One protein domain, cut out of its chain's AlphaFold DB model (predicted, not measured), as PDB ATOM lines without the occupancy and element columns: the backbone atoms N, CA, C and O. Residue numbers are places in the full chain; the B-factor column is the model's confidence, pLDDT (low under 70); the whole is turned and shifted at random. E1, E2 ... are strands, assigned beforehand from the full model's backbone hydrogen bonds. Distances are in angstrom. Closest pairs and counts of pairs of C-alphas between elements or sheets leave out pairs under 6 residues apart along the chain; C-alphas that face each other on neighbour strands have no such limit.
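What this domain is: This is residues 73 to 165 of the 171 residues of an uncharacterized protein of Corynebacterium sp. 2039 (UniProt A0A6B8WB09). A strongly twisted sheet of four strands has two long inner strands, E3 and E6, which run side by side as a bent ribbon in an arch away from E4 and E5; near the far end of the arch is a small hairpin, E1 and E2. The loops of residues 119 to 135 and 139 to 150 lie at the end of the arch that holds E4 and E5. The printed part has 93 residues, with no named helix and six strands, E1 to E6 along the chain; the sheets, in the orders E4, E3, E6, E5 and E1, E2, are antiparallel. The class is all strand, with 42 residues, under half, in named elements. The whole is compact, with a radius of gyration of the C-alphas of 13.7 A and spans of 36 by 30 by 18 A.

Where its parts are: E3 is residues 93 to 104, 27.3 A long, from C-alpha 93 at (-58.765, 22.035, 11.179), and bends by 88 degrees at residue 96. E6, residues 151 to 164, is 24.9 A long, bends by 106 degrees at residue 161 and ends with C-alpha 164 at (-56.161, 24.951, 14.182). E4 is residues 112 to 118, 13.3 A; E5 is 136 to 138, E1 73 to 75 and E2 88 to 90.

How they stand to each other: E3 and E6 are antiparallel at 160 degrees, with N 99 and O 158 2.9 A apart, within hydrogen-bond range. Edge strand E4 forms a hairpin with E3, with N 104 to O 112 at 2.9 A. Edge strand E5 forms a hairpin with E6, with N 137 to O 152 at 2.9 A. E1 and E2 form a hairpin, with N 74 to O 89 at 2.8 A, and E2 is apart from E3.

The domain as a whole: The C-alphas farthest apart, of Glu 73 and Gly 108, are 37.7 A apart. The printed part has no cut. The links E1 to E2, E4 to E5 and E5 to E6 are long. Residues 159 to 165 have pLDDT under 70.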
ATOM      1  N   GLU A  73     -67.996  25.592  17.715       91.38
ATOM      2  CA  GLU A  73     -67.475  26.669  18.544       91.38
ATOM      3  C   GLU A  73     -66.920  26.120  19.860       91.38
ATOM      4  O   GLU A  73     -67.470  25.190  20.456       91.38
ATOM      5  N   VAL A  74     -65.822  26.717  20.308       88.44
ATOM      6  CA  VAL A  74     -65.150  26.437  21.576       88.44
ATOM      7  C   VAL A  74     -64.760  27.748  22.245       88.44
ATOM      8  O   VAL A  74     -64.620  28.776  21.581       88.44
ATOM      9  N   ILE A  75     -64.565  27.707  23.562       89.25
ATOM     10  CA  ILE A  75     -63.994  28.827  24.311       89.25
ATOM     11  C   ILE A  75     -62.503  28.563  24.501       89.25
ATOM     12  O   ILE A  75     -62.103  27.527  25.036       89.25
ATOM     13  N   LEU A  76     -61.689  29.505  24.045       86.69
ATOM     14  CA  LEU A  76     -60.243  29.500  24.187       86.69
ATOM     15  C   LEU A  76     -59.881  29.792  25.645       86.69
ATOM     16  O   LEU A  76     -60.265  30.827  26.173       86.69
ATOM     17  N   MET A  77     -59.160  28.883  26.300       85.94
ATOM     18  CA  MET A  77     -58.760  29.018  27.717       85.94
ATOM     19  C   MET A  77     -57.284  29.380  27.894       85.94
ATOM     20  O   MET A  77     -56.737  29.301  28.991       85.94
ATOM     21  N   ALA A  78     -56.601  29.683  26.795       82.50
ATOM     22  CA  ALA A  78     -55.190  30.005  26.809       82.50
ATOM     23  C   ALA A  78     -54.989  31.499  26.537       82.50
ATOM     24  O   ALA A  78     -55.533  32.069  25.590       82.50
ATOM     25  N   ASP A  79     -54.168  32.118  27.378       81.56
ATOM     26  CA  ASP A  79     -53.773  33.518  27.265       81.56
ATOM     27  C   ASP A  79     -52.431  33.607  26.538       81.56
ATOM     28  O   ASP A  79     -51.375  33.742  27.157       81.56
ATOM     29  N   HIS A  80     -52.450  33.401  25.219       78.38
ATOM     30  CA  HIS A  80     -51.236  33.613  24.437       78.38
ATOM     31  C   HIS A  80     -51.104  35.052  23.942       78.38
ATOM     32  O   HIS A  80     -50.015  35.626  23.979       78.38
ATOM     33  N   MET A  81     -52.204  35.629  23.464       78.44
ATOM     34  CA  MET A  81     -52.253  37.031  23.075       78.44
ATOM     35  C   MET A  81     -53.364  37.724  23.849       78.44
ATOM     36  O   MET A  81     -54.386  37.099  24.138       78.44
ATOM     37  N   PRO A  82     -53.231  39.037  24.102       81.81
ATOM     38  CA  PRO A  82     -54.302  39.812  24.701       81.81
ATOM     39  C   PRO A  82     -55.643  39.574  23.996       81.81
ATOM     40  O   PRO A  82     -55.794  39.818  22.796       81.81
ATOM     41  N   GLY A  83     -56.621  39.109  24.771       83.38
ATOM     42  CA  GLY A  83     -57.975  38.846  24.294       83.38
ATOM     43  C   GLY A  83     -58.204  37.453  23.710       83.38
ATOM     44  O   GLY A  83     -59.259  37.257  23.112       83.38
ATOM     45  N   THR A  84     -57.272  36.502  23.855       82.94
ATOM     46  CA  THR A  84     -57.541  35.098  23.505       82.94
ATOM     47  C   THR A  84     -58.167  34.300  24.643       82.94
ATOM     48  O   THR A  84     -58.963  33.415  24.361       82.94
ATOM     49  N   ASP A  85     -57.869  34.602  25.907       87.06
ATOM     50  CA  ASP A  85     -58.529  33.927  27.029       87.06
ATOM     51  C   ASP A  85     -60.015  34.319  27.121       87.06
ATOM     52  O   ASP A  85     -60.379  35.496  27.086       87.06
ATOM     53  N   GLY A  86     -60.887  33.315  27.182       89.00
ATOM     54  CA  GLY A  86     -62.340  33.458  27.142       89.00
ATOM     55  C   GLY A  86     -62.923  33.754  25.756       89.00
ATOM     56  O   GLY A  86     -64.144  33.873  25.628       89.00
ATOM     57  N   ALA A  87     -62.103  33.864  24.706       88.75
ATOM     58  CA  ALA A  87     -62.593  34.153  23.362       88.75
ATOM     59  C   ALA A  87     -63.312  32.947  22.744       88.75
ATOM     60  O   ALA A  87     -62.909  31.800  22.923       88.75
ATOM     61  N   THR A  88     -64.372  33.203  21.974       88.81
ATOM     62  CA  THR A  88     -65.024  32.162  21.165       88.81
ATOM     63  C   THR A  88     -64.251  31.960  19.866       88.81
ATOM     64  O   THR A  88     -63.958  32.926  19.162       88.81
ATOM     65  N   ALA A  89     -63.951  30.707  19.527       85.88
ATOM     66  CA  ALA A  89     -63.296  30.324  18.281       85.88
ATOM     67  C   ALA A  89     -64.019  29.150  17.621       85.88
ATOM     68  O   ALA A  89     -64.625  28.323  18.298       85.88
ATOM     69  N   ARG A  90     -63.924  29.050  16.291       88.00
ATOM     70  CA  ARG A  90     -64.437  27.909  15.528       88.00
ATOM     71  C   ARG A  90     -63.285  27.024  15.080       88.00
ATOM     72  O   ARG A  90     -62.353  27.512  14.445       88.00
ATOM     73  N   ILE A  91     -63.378  25.725  15.342       88.50
ATOM     74  CA  ILE A  91     -62.338  24.771  14.946       88.50
ATOM     75  C   ILE A  91     -62.344  24.612  13.427       88.50
ATOM     76  O   ILE A  91     -63.308  24.109  12.848       88.50
ATOM     77  N   SER A  92     -61.268  25.052  12.777       87.75
ATOM     78  CA  SER A  92     -61.153  25.049  11.313       87.75
ATOM     79  C   SER A  92     -60.465  23.797  10.774       87.75
ATOM     80  O   SER A  92     -60.803  23.313   9.695       87.75
ATOM     81  N   SER A  93     -59.508  23.251  11.519       88.19
ATOM     82  CA  SER A  93     -58.765  22.035  11.179       88.19
ATOM     83  C   SER A  93     -58.232  21.381  12.450       88.19
ATOM     84  O   SER A  93     -58.269  21.984  13.521       88.19
ATOM     85  N   ALA A  94     -57.754  20.146  12.349       90.00
ATOM     86  CA  ALA A  94     -57.096  19.453  13.445       90.00
ATOM     87  C   ALA A  94     -55.984  18.555  12.906       90.00
ATOM     88  O   ALA A  94     -56.131  17.981  11.827       90.00
ATOM     89  N   PHE A  95     -54.889  18.441  13.650       89.88
ATOM     90  CA  PHE A  95     -53.637  17.842  13.209       89.88
ATOM     91  C   PHE A  95     -53.059  16.917  14.276       89.88
ATOM     92  O   PHE A  95     -53.090  17.232  15.466       89.88
ATOM     93  N   ASP A  96     -52.509  15.788  13.842       88.56
ATOM     94  CA  ASP A  96     -51.784  14.856  14.703       88.56
ATOM     95  C   ASP A  96     -50.286  15.120  14.544       88.56
ATOM     96  O   ASP A  96     -49.646  14.607  13.630       88.56
ATOM     97  N   THR A  97     -49.720  15.936  15.433       90.56
ATOM     98  CA  THR A  97     -48.313  16.347  15.342       90.56
ATOM     99  C   THR A  97     -47.652  16.432  16.722       90.56
ATOM    100  O   THR A  97     -48.257  16.154  17.765       90.56
ATOM    101  N   THR A  98     -46.364  16.754  16.738       91.44
ATOM    102  CA  THR A  98     -45.662  17.170  17.954       91.44
ATOM    103  C   THR A  98     -45.605  18.687  17.965       91.44
ATOM    104  O   THR A  98     -45.294  19.290  16.947       91.44
ATOM    105  N   THR A  99     -45.885  19.311  19.101       92.06
ATOM    106  CA  THR A  99     -45.677  20.747  19.274       92.06
ATOM    107  C   THR A  99     -44.485  21.015  20.169       92.06
ATOM    108  O   THR A  99     -44.218  20.270  21.119       92.06
ATOM    109  N   TYR A 100     -43.797  22.111  19.878       92.25
ATOM    110  CA  TYR A 100     -42.667  22.605  20.644       92.25
ATOM    111  C   TYR A 100     -42.950  24.000  21.169       92.25
ATOM    112  O   TYR A 100     -43.564  24.820  20.479       92.25
ATOM    113  N   SER A 101     -42.467  24.275  22.375       93.69
ATOM    114  CA  SER A 101     -42.132  25.643  22.744       93.69
ATOM    115  C   SER A 101     -40.680  25.936  22.396       93.69
ATOM    116  O   SER A 101     -39.816  25.060  22.525       93.69
ATOM    117  N   VAL A 102     -40.402  27.154  21.939       95.06
ATOM    118  CA  VAL A 102     -39.060  27.576  21.524       95.06
ATOM    119  C   VAL A 102     -38.670  28.897  22.172       95.06
ATOM    120  O   VAL A 102     -39.510  29.764  22.404       95.06
ATOM    121  N   SER A 103     -37.382  29.066  22.447       96.12
ATOM    122  CA  SER A 103     -36.809  30.359  22.826       96.12
ATOM    123  C   SER A 103     -35.854  30.817  21.728       96.12
ATOM    124  O   SER A 103     -35.025  30.024  21.288       96.12
ATOM    125  N   TYR A 104     -35.985  32.058  21.259       95.75
ATOM    126  CA  TYR A 104     -35.221  32.585  20.125       95.75
ATOM    127  C   TYR A 104     -35.104  34.111  20.183       95.75
ATOM    128  O   TYR A 104     -35.831  34.774  20.922       95.75
ATOM    129  N   THR A 105     -34.194  34.682  19.394       95.62
ATOM    130  CA  THR A 105     -34.100  36.139  19.205       95.62
ATOM    131  C   THR A 105     -34.487  36.474  17.764       95.62
ATOM    132  O   THR A 105     -33.760  36.069  16.855       95.62
ATOM    133  N   PRO A 106     -35.608  37.180  17.520       93.81
ATOM    134  CA  PRO A 106     -35.983  37.612  16.179       93.81
ATOM    135  C   PRO A 106     -34.929  38.546  15.577       93.81
ATOM    136  O   PRO A 106     -34.275  39.312  16.290       93.81
ATOM    137  N   ALA A 107     -34.809  38.555  14.251       88.81
ATOM    138  CA  ALA A 107     -33.930  39.503  13.569       88.81
ATOM    139  C   ALA A 107     -34.343  40.960  13.871       88.81
ATOM    140  O   ALA A 107     -35.393  41.420  13.430       88.81
ATOM    141  N   GLY A 108     -33.503  41.686  14.617       87.19
ATOM    142  CA  GLY A 108     -33.763  43.077  15.015       87.19
ATOM    143  C   GLY A 108     -34.731  43.247  16.192       87.19
ATOM    144  O   GLY A 108     -35.152  44.371  16.451       87.19
ATOM    145  N   GLY A 109     -35.079  42.164  16.894       88.88
ATOM    146  CA  GLY A 109     -36.000  42.175  18.031       88.88
ATOM    147  C   GLY A 109     -35.360  41.773  19.362       88.88
ATOM    148  O   GLY A 109     -34.199  41.375  19.431       88.88
ATOM    149  N   GLU A 110     -36.157  41.865  20.427       93.56
ATOM    150  CA  GLU A 110     -35.798  41.371  21.762       93.56
ATOM    151  C   GLU A 110     -35.973  39.846  21.862       93.56
ATOM    152  O   GLU A 110     -36.851  39.294  21.192       93.56
ATOM    153  N   PRO A 111     -35.212  39.158  22.733       94.56
ATOM    154  CA  PRO A 111     -35.379  37.729  22.970       94.56
ATOM    155  C   PRO A 111     -36.810  37.352  23.375       94.56
ATOM    156  O   PRO A 111     -37.441  38.008  24.209       94.56
ATOM    157  N   ILE A 112     -37.298  36.247  22.819       93.00
ATOM    158  CA  ILE A 112     -38.597  35.645  23.118       93.00
ATOM    159  C   ILE A 112     -38.345  34.281  23.754       93.00
ATOM    160  O   ILE A 112     -37.612  33.456  23.214       93.00
ATOM    161  N   THR A 113     -38.960  34.040  24.910       93.56
ATOM    162  CA  THR A 113     -38.823  32.793  25.669       93.56
ATOM    163  C   THR A 113     -40.126  32.011  25.670       93.56
ATOM    164  O   THR A 113     -41.184  32.615  25.838       93.56
ATOM    165  N   ASP A 114     -40.047  30.684  25.562       91.94
ATOM    166  CA  ASP A 114     -41.207  29.775  25.618       91.94
ATOM    167  C   ASP A 114     -42.341  30.152  24.637       91.94
ATOM    168  O   ASP A 114     -43.532  30.093  24.951       91.94
ATOM    169  N   HIS A 115     -41.979  30.563  23.420       91.56
ATOM    170  CA  HIS A 115     -42.932  30.832  22.350       91.56
ATOM    171  C   HIS A 115     -43.618  29.530  21.917       91.56
ATOM    172  O   HIS A 115     -42.940  28.562  21.574       91.56
ATOM    173  N   ARG A 116     -44.955  29.494  21.956       89.44
ATOM    174  CA  ARG A 116     -45.758  28.267  21.835       89.44
ATOM    175  C   ARG A 116     -46.885  28.410  20.821       89.44
ATOM    176  O   ARG A 116     -47.917  28.903  21.206       89.44
ATOM    177  N   TRP A 117     -46.841  27.869  19.622       89.50
ATOM    178  CA  TRP A 117     -46.227  26.583  19.329       89.50
ATOM    179  C   TRP A 117     -45.607  26.587  17.948       89.50
ATOM    180  O   TRP A 117     -46.125  27.223  17.042       89.50
ATOM    181  N   ILE A 118     -44.544  25.804  17.814       93.06
ATOM    182  CA  ILE A 118     -43.928  25.450  16.538       93.06
ATOM    183  C   ILE A 118     -44.128  23.948  16.313       93.06
ATOM    184  O   ILE A 118     -44.096  23.172  17.276       93.06
ATOM    185  N   VAL A 119     -44.333  23.529  15.066       93.81
ATOM    186  CA  VAL A 119     -44.428  22.108  14.664       93.81
ATOM    187  C   VAL A 119     -43.223  21.693  13.800       93.81
ATOM    188  O   VAL A 119     -42.536  22.570  13.281       93.81
ATOM    189  N   PRO A 120     -42.919  20.387  13.625       94.25
ATOM    190  CA  PRO A 120     -41.783  19.937  12.816       94.25
ATOM    191  C   PRO A 120     -41.772  20.493  11.390       94.25
ATOM    192  O   PRO A 120     -40.711  20.818  10.873       94.25
ATOM    193  N   GLU A 121     -42.945  20.630  10.767       94.88
ATOM    194  CA  GLU A 121     -43.110  21.164   9.411       94.88
ATOM    195  C   GLU A 121     -42.738  22.653   9.287       94.88
ATOM    196  O   GLU A 121     -42.637  23.169   8.179       94.88
ATOM    197  N   GLU A 122     -42.526  23.339  10.410       95.56
ATOM    198  CA  GLU A 122     -42.127  24.747  10.494       95.56
ATOM    199  C   GLU A 122     -40.661  24.925  10.930       95.56
ATOM    200  O   GLU A 122     -40.244  26.016  11.328       95.56
ATOM    201  N   LEU A 123     -39.873  23.851  10.881       95.81
ATOM    202  CA  LEU A 123     -38.445  23.841  11.177       95.81
ATOM    203  C   LEU A 123     -37.657  23.462   9.921       95.81
ATOM    204  O   LEU A 123     -38.088  22.627   9.126       95.81
ATOM    205  N   VAL A 124     -36.467  24.036   9.762       96.75
ATOM    206  CA  VAL A 124     -35.556  23.666   8.673       96.75
ATOM    207  C   VAL A 124     -34.845  22.363   9.034       96.75
ATOM    208  O   VAL A 124     -34.092  22.322  10.004       96.75
ATOM    209  N   ASP A 125     -35.083  21.314   8.242       93.88
ATOM    210  CA  ASP A 125     -34.440  19.994   8.339       93.88
ATOM    211  C   ASP A 125     -34.291  19.454   9.785       93.88
ATOM    212  O   ASP A 125     -33.196  19.043  10.183       93.88
ATOM    213  N   PRO A 126     -35.369  19.406  10.600       91.06
ATOM    214  CA  PRO A 126     -35.267  19.106  12.033       91.06
ATOM    215  C   PRO A 126     -34.846  17.661  12.343       91.06
ATOM    216  O   PRO A 126     -34.525  17.341  13.484       91.06
ATOM    217  N   GLY A 127     -34.862  16.765  11.353       89.94
ATOM    218  CA  GLY A 127     -34.757  15.324  11.563       89.94
ATOM    219  C   GLY A 127     -36.094  14.706  11.980       89.94
ATOM    220  O   GLY A 127     -37.165  15.211  11.645       89.94
ATOM    221  N   GLU A 128     -36.047  13.571  12.677       90.94
ATOM    222  CA  GLU A 128     -37.255  12.848  13.084       90.94
ATOM    223  C   GLU A 128     -37.826  13.389  14.399       90.94
ATOM    224  O   GLU A 128     -37.160  13.407  15.435       90.94
ATOM    225  N   ALA A 129     -39.099  13.785  14.372       90.88
ATOM    226  CA  ALA A 129     -39.834  14.144  15.576       90.88
ATOM    227  C   ALA A 129     -40.187  12.891  16.423       90.88
ATOM    228  O   ALA A 129     -40.515  11.838  15.873       90.88
ATOM    229  N   PRO A 130     -40.225  13.002  17.766       92.56
ATOM    230  CA  PRO A 130     -40.053  14.239  18.505       92.56
ATOM    231  C   PRO A 130     -38.577  14.559  18.801       92.56
ATOM    232  O   PRO A 130     -37.834  13.701  19.270       92.56
ATOM    233  N   LEU A 131     -38.185  15.818  18.586       91.31
ATOM    234  CA  LEU A 131     -36.850  16.320  18.925       91.31
ATOM    235  C   LEU A 131     -36.619  16.326  20.442       91.31
ATOM    236  O   LEU A 131     -37.553  16.702  21.151       91.31
ATOM    237  N   PRO A 132     -35.411  15.991  20.937       91.62
ATOM    238  CA  PRO A 132     -35.050  16.169  22.343       91.62
ATOM    239  C   PRO A 132     -35.204  17.624  22.811       91.62
ATOM    240  O   PRO A 132     -34.995  18.563  22.038       91.62
ATOM    241  N   GLU A 133     -35.504  17.833  24.092       91.56
ATOM    242  CA  GLU A 133     -35.432  19.163  24.709       91.56
ATOM    243  C   GLU A 133     -34.000  19.718  24.674       91.56
ATOM    244  O   GLU A 133     -33.024  18.976  24.807       91.56
ATOM    245  N   GLY A 134     -33.873  21.031  24.494       93.62
ATOM    246  CA  GLY A 134     -32.588  21.706  24.331       93.62
ATOM    247  C   GLY A 134     -31.991  21.585  22.927       93.62
ATOM    248  O   GLY A 134     -30.864  22.024  22.722       93.62
ATOM    249  N   THR A 135     -32.711  21.000  21.964       95.44
ATOM    250  CA  THR A 135     -32.243  20.906  20.573       95.44
ATOM    251  C   THR A 135     -32.211  22.296  19.943       95.44
ATOM    252  O   THR A 135     -33.197  23.033  20.003       95.44
ATOM    253  N   GLU A 136     -31.081  22.640  19.328       96.25
ATOM    254  CA  GLU A 136     -30.951  23.827  18.483       96.25
ATOM    255  C   GLU A 136     -31.602  23.566  17.121       96.25
ATOM    256  O   GLU A 136     -31.357  22.537  16.490       96.25
ATOM    257  N   VAL A 137     -32.453  24.489  16.682       96.75
ATOM    258  CA  VAL A 137     -33.215  24.403  15.430       96.75
ATOM    259  C   VAL A 137     -33.213  25.752  14.716       96.75
ATOM    260  O   VAL A 137     -33.030  26.794  15.344       96.75
ATOM    261  N   ILE A 138     -33.462  25.740  13.407       97.25
ATOM    262  CA  ILE A 138     -33.720  26.953  12.622       97.25
ATOM    263  C   ILE A 138     -35.214  26.996  12.302       97.25
ATOM    264  O   ILE A 138     -35.770  26.018  11.798       97.25
ATOM    265  N   LEU A 139     -35.861  28.120  12.602       96.88
ATOM    266  CA  LEU A 139     -37.293  28.310  12.363       96.88
ATOM    267  C   LEU A 139     -37.564  28.630  10.883       96.88
ATOM    268  O   LEU A 139     -36.943  29.532  10.329       96.88
ATOM    269  N   ASP A 140     -38.525  27.949  10.258       95.81
ATOM    270  CA  ASP A 140     -39.114  28.339   8.960       95.81
ATOM    271  C   ASP A 140     -40.498  29.007   9.124       95.81
ATOM    272  O   ASP A 140     -41.040  29.573   8.175       95.81
ATOM    273  N   ALA A 141     -41.058  28.994  10.340       92.31
ATOM    274  CA  ALA A 141     -42.298  29.690  10.679       92.31
ATOM    275  C   ALA A 141     -42.223  31.212  10.450       92.31
ATOM    276  O   ALA A 141     -41.223  31.876  10.734       92.31
ATOM    277  N   GLU A 142     -43.352  31.781  10.019       90.44
ATOM    278  CA  GLU A 142     -43.550  33.219   9.786       90.44
ATOM    279  C   GLU A 142     -44.688  33.784  10.661       90.44
ATOM    280  O   GLU A 142     -45.419  34.680  10.247       90.44
ATOM    281  N   HIS A 143     -44.874  33.270  11.888       86.75
ATOM    282  CA  HIS A 143     -45.972  33.715  12.774       86.75
ATOM    283  C   HIS A 143     -45.834  35.180  13.210       86.75
ATOM    284  O   HIS A 143     -46.812  35.795  13.641       86.75
ATOM    285  N   MET A 144     -44.611  35.717  13.143       86.81
ATOM    286  CA  MET A 144     -44.290  37.114  13.411       86.81
ATOM    287  C   MET A 144     -43.033  37.552  12.670       86.81
ATOM    288  O   MET A 144     -42.177  36.734  12.315       86.81
ATOM    289  N   GLN A 145     -42.898  38.863  12.476       88.31
ATOM    290  CA  GLN A 145     -41.718  39.446  11.849       88.31
ATOM    291  C   GLN A 145     -40.428  39.001  12.558       88.31
ATOM    292  O   GLN A 145     -40.320  39.044  13.783       88.31
ATOM    293  N   GLY A 146     -39.437  38.586  11.767       91.38
ATOM    294  CA  GLY A 146     -38.112  38.209  12.261       91.38
ATOM    295  C   GLY A 146     -38.001  36.790  12.825       91.38
ATOM    296  O   GLY A 146     -36.910  36.431  13.256       91.38
ATOM    297  N   MET A 147     -39.077  35.992  12.812       93.12
ATOM    298  CA  MET A 147     -39.046  34.589  13.245       93.12
ATOM    299  C   MET A 147     -38.321  33.680  12.248       93.12
ATOM    300  O   MET A 147     -37.455  32.902  12.639       93.12
ATOM    301  N   LYS A 148     -38.648  33.786  10.958       94.56
ATOM    302  CA  LYS A 148     -38.054  32.934   9.929       94.56
ATOM    303  C   LYS A 148     -36.546  33.123   9.831       94.56
ATOM    304  O   LYS A 148     -36.048  34.242   9.717       94.56
ATOM    305  N   GLY A 149     -35.833  32.006   9.826       96.31
ATOM    306  CA  GLY A 149     -34.379  31.933   9.817       96.31
ATOM    307  C   GLY A 149     -33.730  32.169  11.180       96.31
ATOM    308  O   GLY A 149     -32.506  32.117  11.255       96.31
ATOM    309  N   ALA A 150     -34.498  32.428  12.246       96.81
ATOM    310  CA  ALA A 150     -33.931  32.571  13.580       96.81
ATOM    311  C   ALA A 150     -33.481  31.211  14.136       96.81
ATOM    312  O   ALA A 150     -34.188  30.207  14.011       96.81
ATOM    313  N   GLU A 151     -32.316  31.203  14.784       96.56
ATOM    314  CA  GLU A 151     -31.871  30.087  15.616       96.56
ATOM    315  C   GLU A 151     -32.675  30.076  16.918       96.56
ATOM    316  O   GLU A 151     -32.858  31.109  17.574       96.56
ATOM    317  N   ALA A 152     -33.161  28.897  17.285       96.31
ATOM    318  CA  ALA A 152     -33.999  28.697  18.448       96.31
ATOM    319  C   ALA A 152     -33.584  27.446  19.220       96.31
ATOM    320  O   ALA A 152     -33.038  26.498  18.659       96.31
ATOM    321  N   THR A 153     -33.908  27.415  20.508       94.69
ATOM    322  CA  THR A 153     -33.741  26.227  21.351       94.69
ATOM    323  C   THR A 153     -35.108  25.673  21.730       94.69
ATOM    324  O   THR A 153     -35.940  26.395  22.297       94.69
ATOM    325  N   SER A 154     -35.350  24.390  21.450       87.31
ATOM    326  CA  SER A 154     -36.561  23.703  21.906       87.31
ATOM    327  C   SER A 154     -36.563  23.616  23.434       87.31
ATOM    328  O   SER A 154     -35.574  23.229  24.053       87.31
ATOM    329  N   THR A 155     -37.660  24.015  24.074       79.12
ATOM    330  CA  THR A 155     -37.751  24.061  25.546       79.12
ATOM    331  C   THR A 155     -38.653  22.958  26.092       79.12
ATOM    332  O   THR A 155     -38.334  22.344  27.104       79.12
ATOM    333  N   THR A 156     -39.765  22.660  25.420       81.50
ATOM    334  CA  THR A 156     -40.673  21.567  25.801       81.50
ATOM    335  C   THR A 156     -41.301  20.951  24.560       81.50
ATOM    336  O   THR A 156     -41.611  21.663  23.608       81.50
ATOM    337  N   GLN A 157     -41.527  19.636  24.583       82.69
ATOM    338  CA  GLN A 157     -42.193  18.876  23.519       82.69
ATOM    339  C   GLN A 157     -43.501  18.253  24.021       82.69
ATOM    340  O   GLN A 157     -43.550  17.667  25.105       82.69
ATOM    341  N   GLN A 158     -44.572  18.326  23.231       77.00
ATOM    342  CA  GLN A 158     -45.831  17.646  23.540       77.00
ATOM    343  C   GLN A 158     -46.369  16.933  22.301       77.00
ATOM    344  O   GLN A 158     -46.608  17.550  21.269       77.00
ATOM    345  N   LYS A 159     -46.602  15.618  22.401       66.69
ATOM    346  CA  LYS A 159     -47.383  14.904  21.385       66.69
ATOM    347  C   LYS A 159     -48.856  15.201  21.642       66.69
ATOM    348  O   LYS A 159     -49.414  14.741  22.641       66.69
ATOM    349  N   LYS A 160     -49.461  16.009  20.779       64.12
ATOM    350  CA  LYS A 160     -50.804  16.563  20.965       64.12
ATOM    351  C   LYS A 160     -51.618  16.364  19.691       64.12
ATOM    352  O   LYS A 160     -51.085  16.399  18.588       64.12
ATOM    353  N   ARG A 161     -52.927  16.163  19.851       57.09
ATOM    354  CA  ARG A 161     -53.875  16.388  18.755       57.09
ATOM    355  C   ARG A 161     -54.174  17.878  18.762       57.09
ATOM    356  O   ARG A 161     -54.850  18.343  19.672       57.09
ATOM    357  N   CYS A 162     -53.618  18.633  17.833       57.97
ATOM    358  CA  CYS A 162     -53.798  20.078  17.771       57.97
ATOM    359  C   CYS A 162     -55.072  20.411  17.001       57.97
ATOM    360  O   CYS A 162     -55.400  19.741  16.029       57.97
ATOM    361  N   THR A 163     -55.783  21.460  17.395       55.44
ATOM    362  CA  THR A 163     -56.852  22.065  16.588       55.44
ATOM    363  C   THR A 163     -56.382  23.427  16.112       55.44
ATOM    364  O   THR A 163     -55.807  24.178  16.892       55.44
ATOM    365  N   TRP A 164     -56.609  23.733  14.841       44.81
ATOM    366  CA  TRP A 164     -56.161  24.951  14.182       44.81
ATOM    367  C   TRP A 164     -57.217  26.059  14.270       44.81
ATOM    368  O   TRP A 164     -58.408  25.782  14.028       44.81
ATOM    369  N   PRO A 165     -56.802  27.312  14.526       48.28
ATOM    370  CA  PRO A 165     -55.411  27.796  14.536       48.28
ATOM    371  C   PRO A 165     -54.592  27.515  15.799       48.28
ATOM    372  O   PRO A 165     -55.155  27.354  16.878       48.28
TER     373      PRO A 165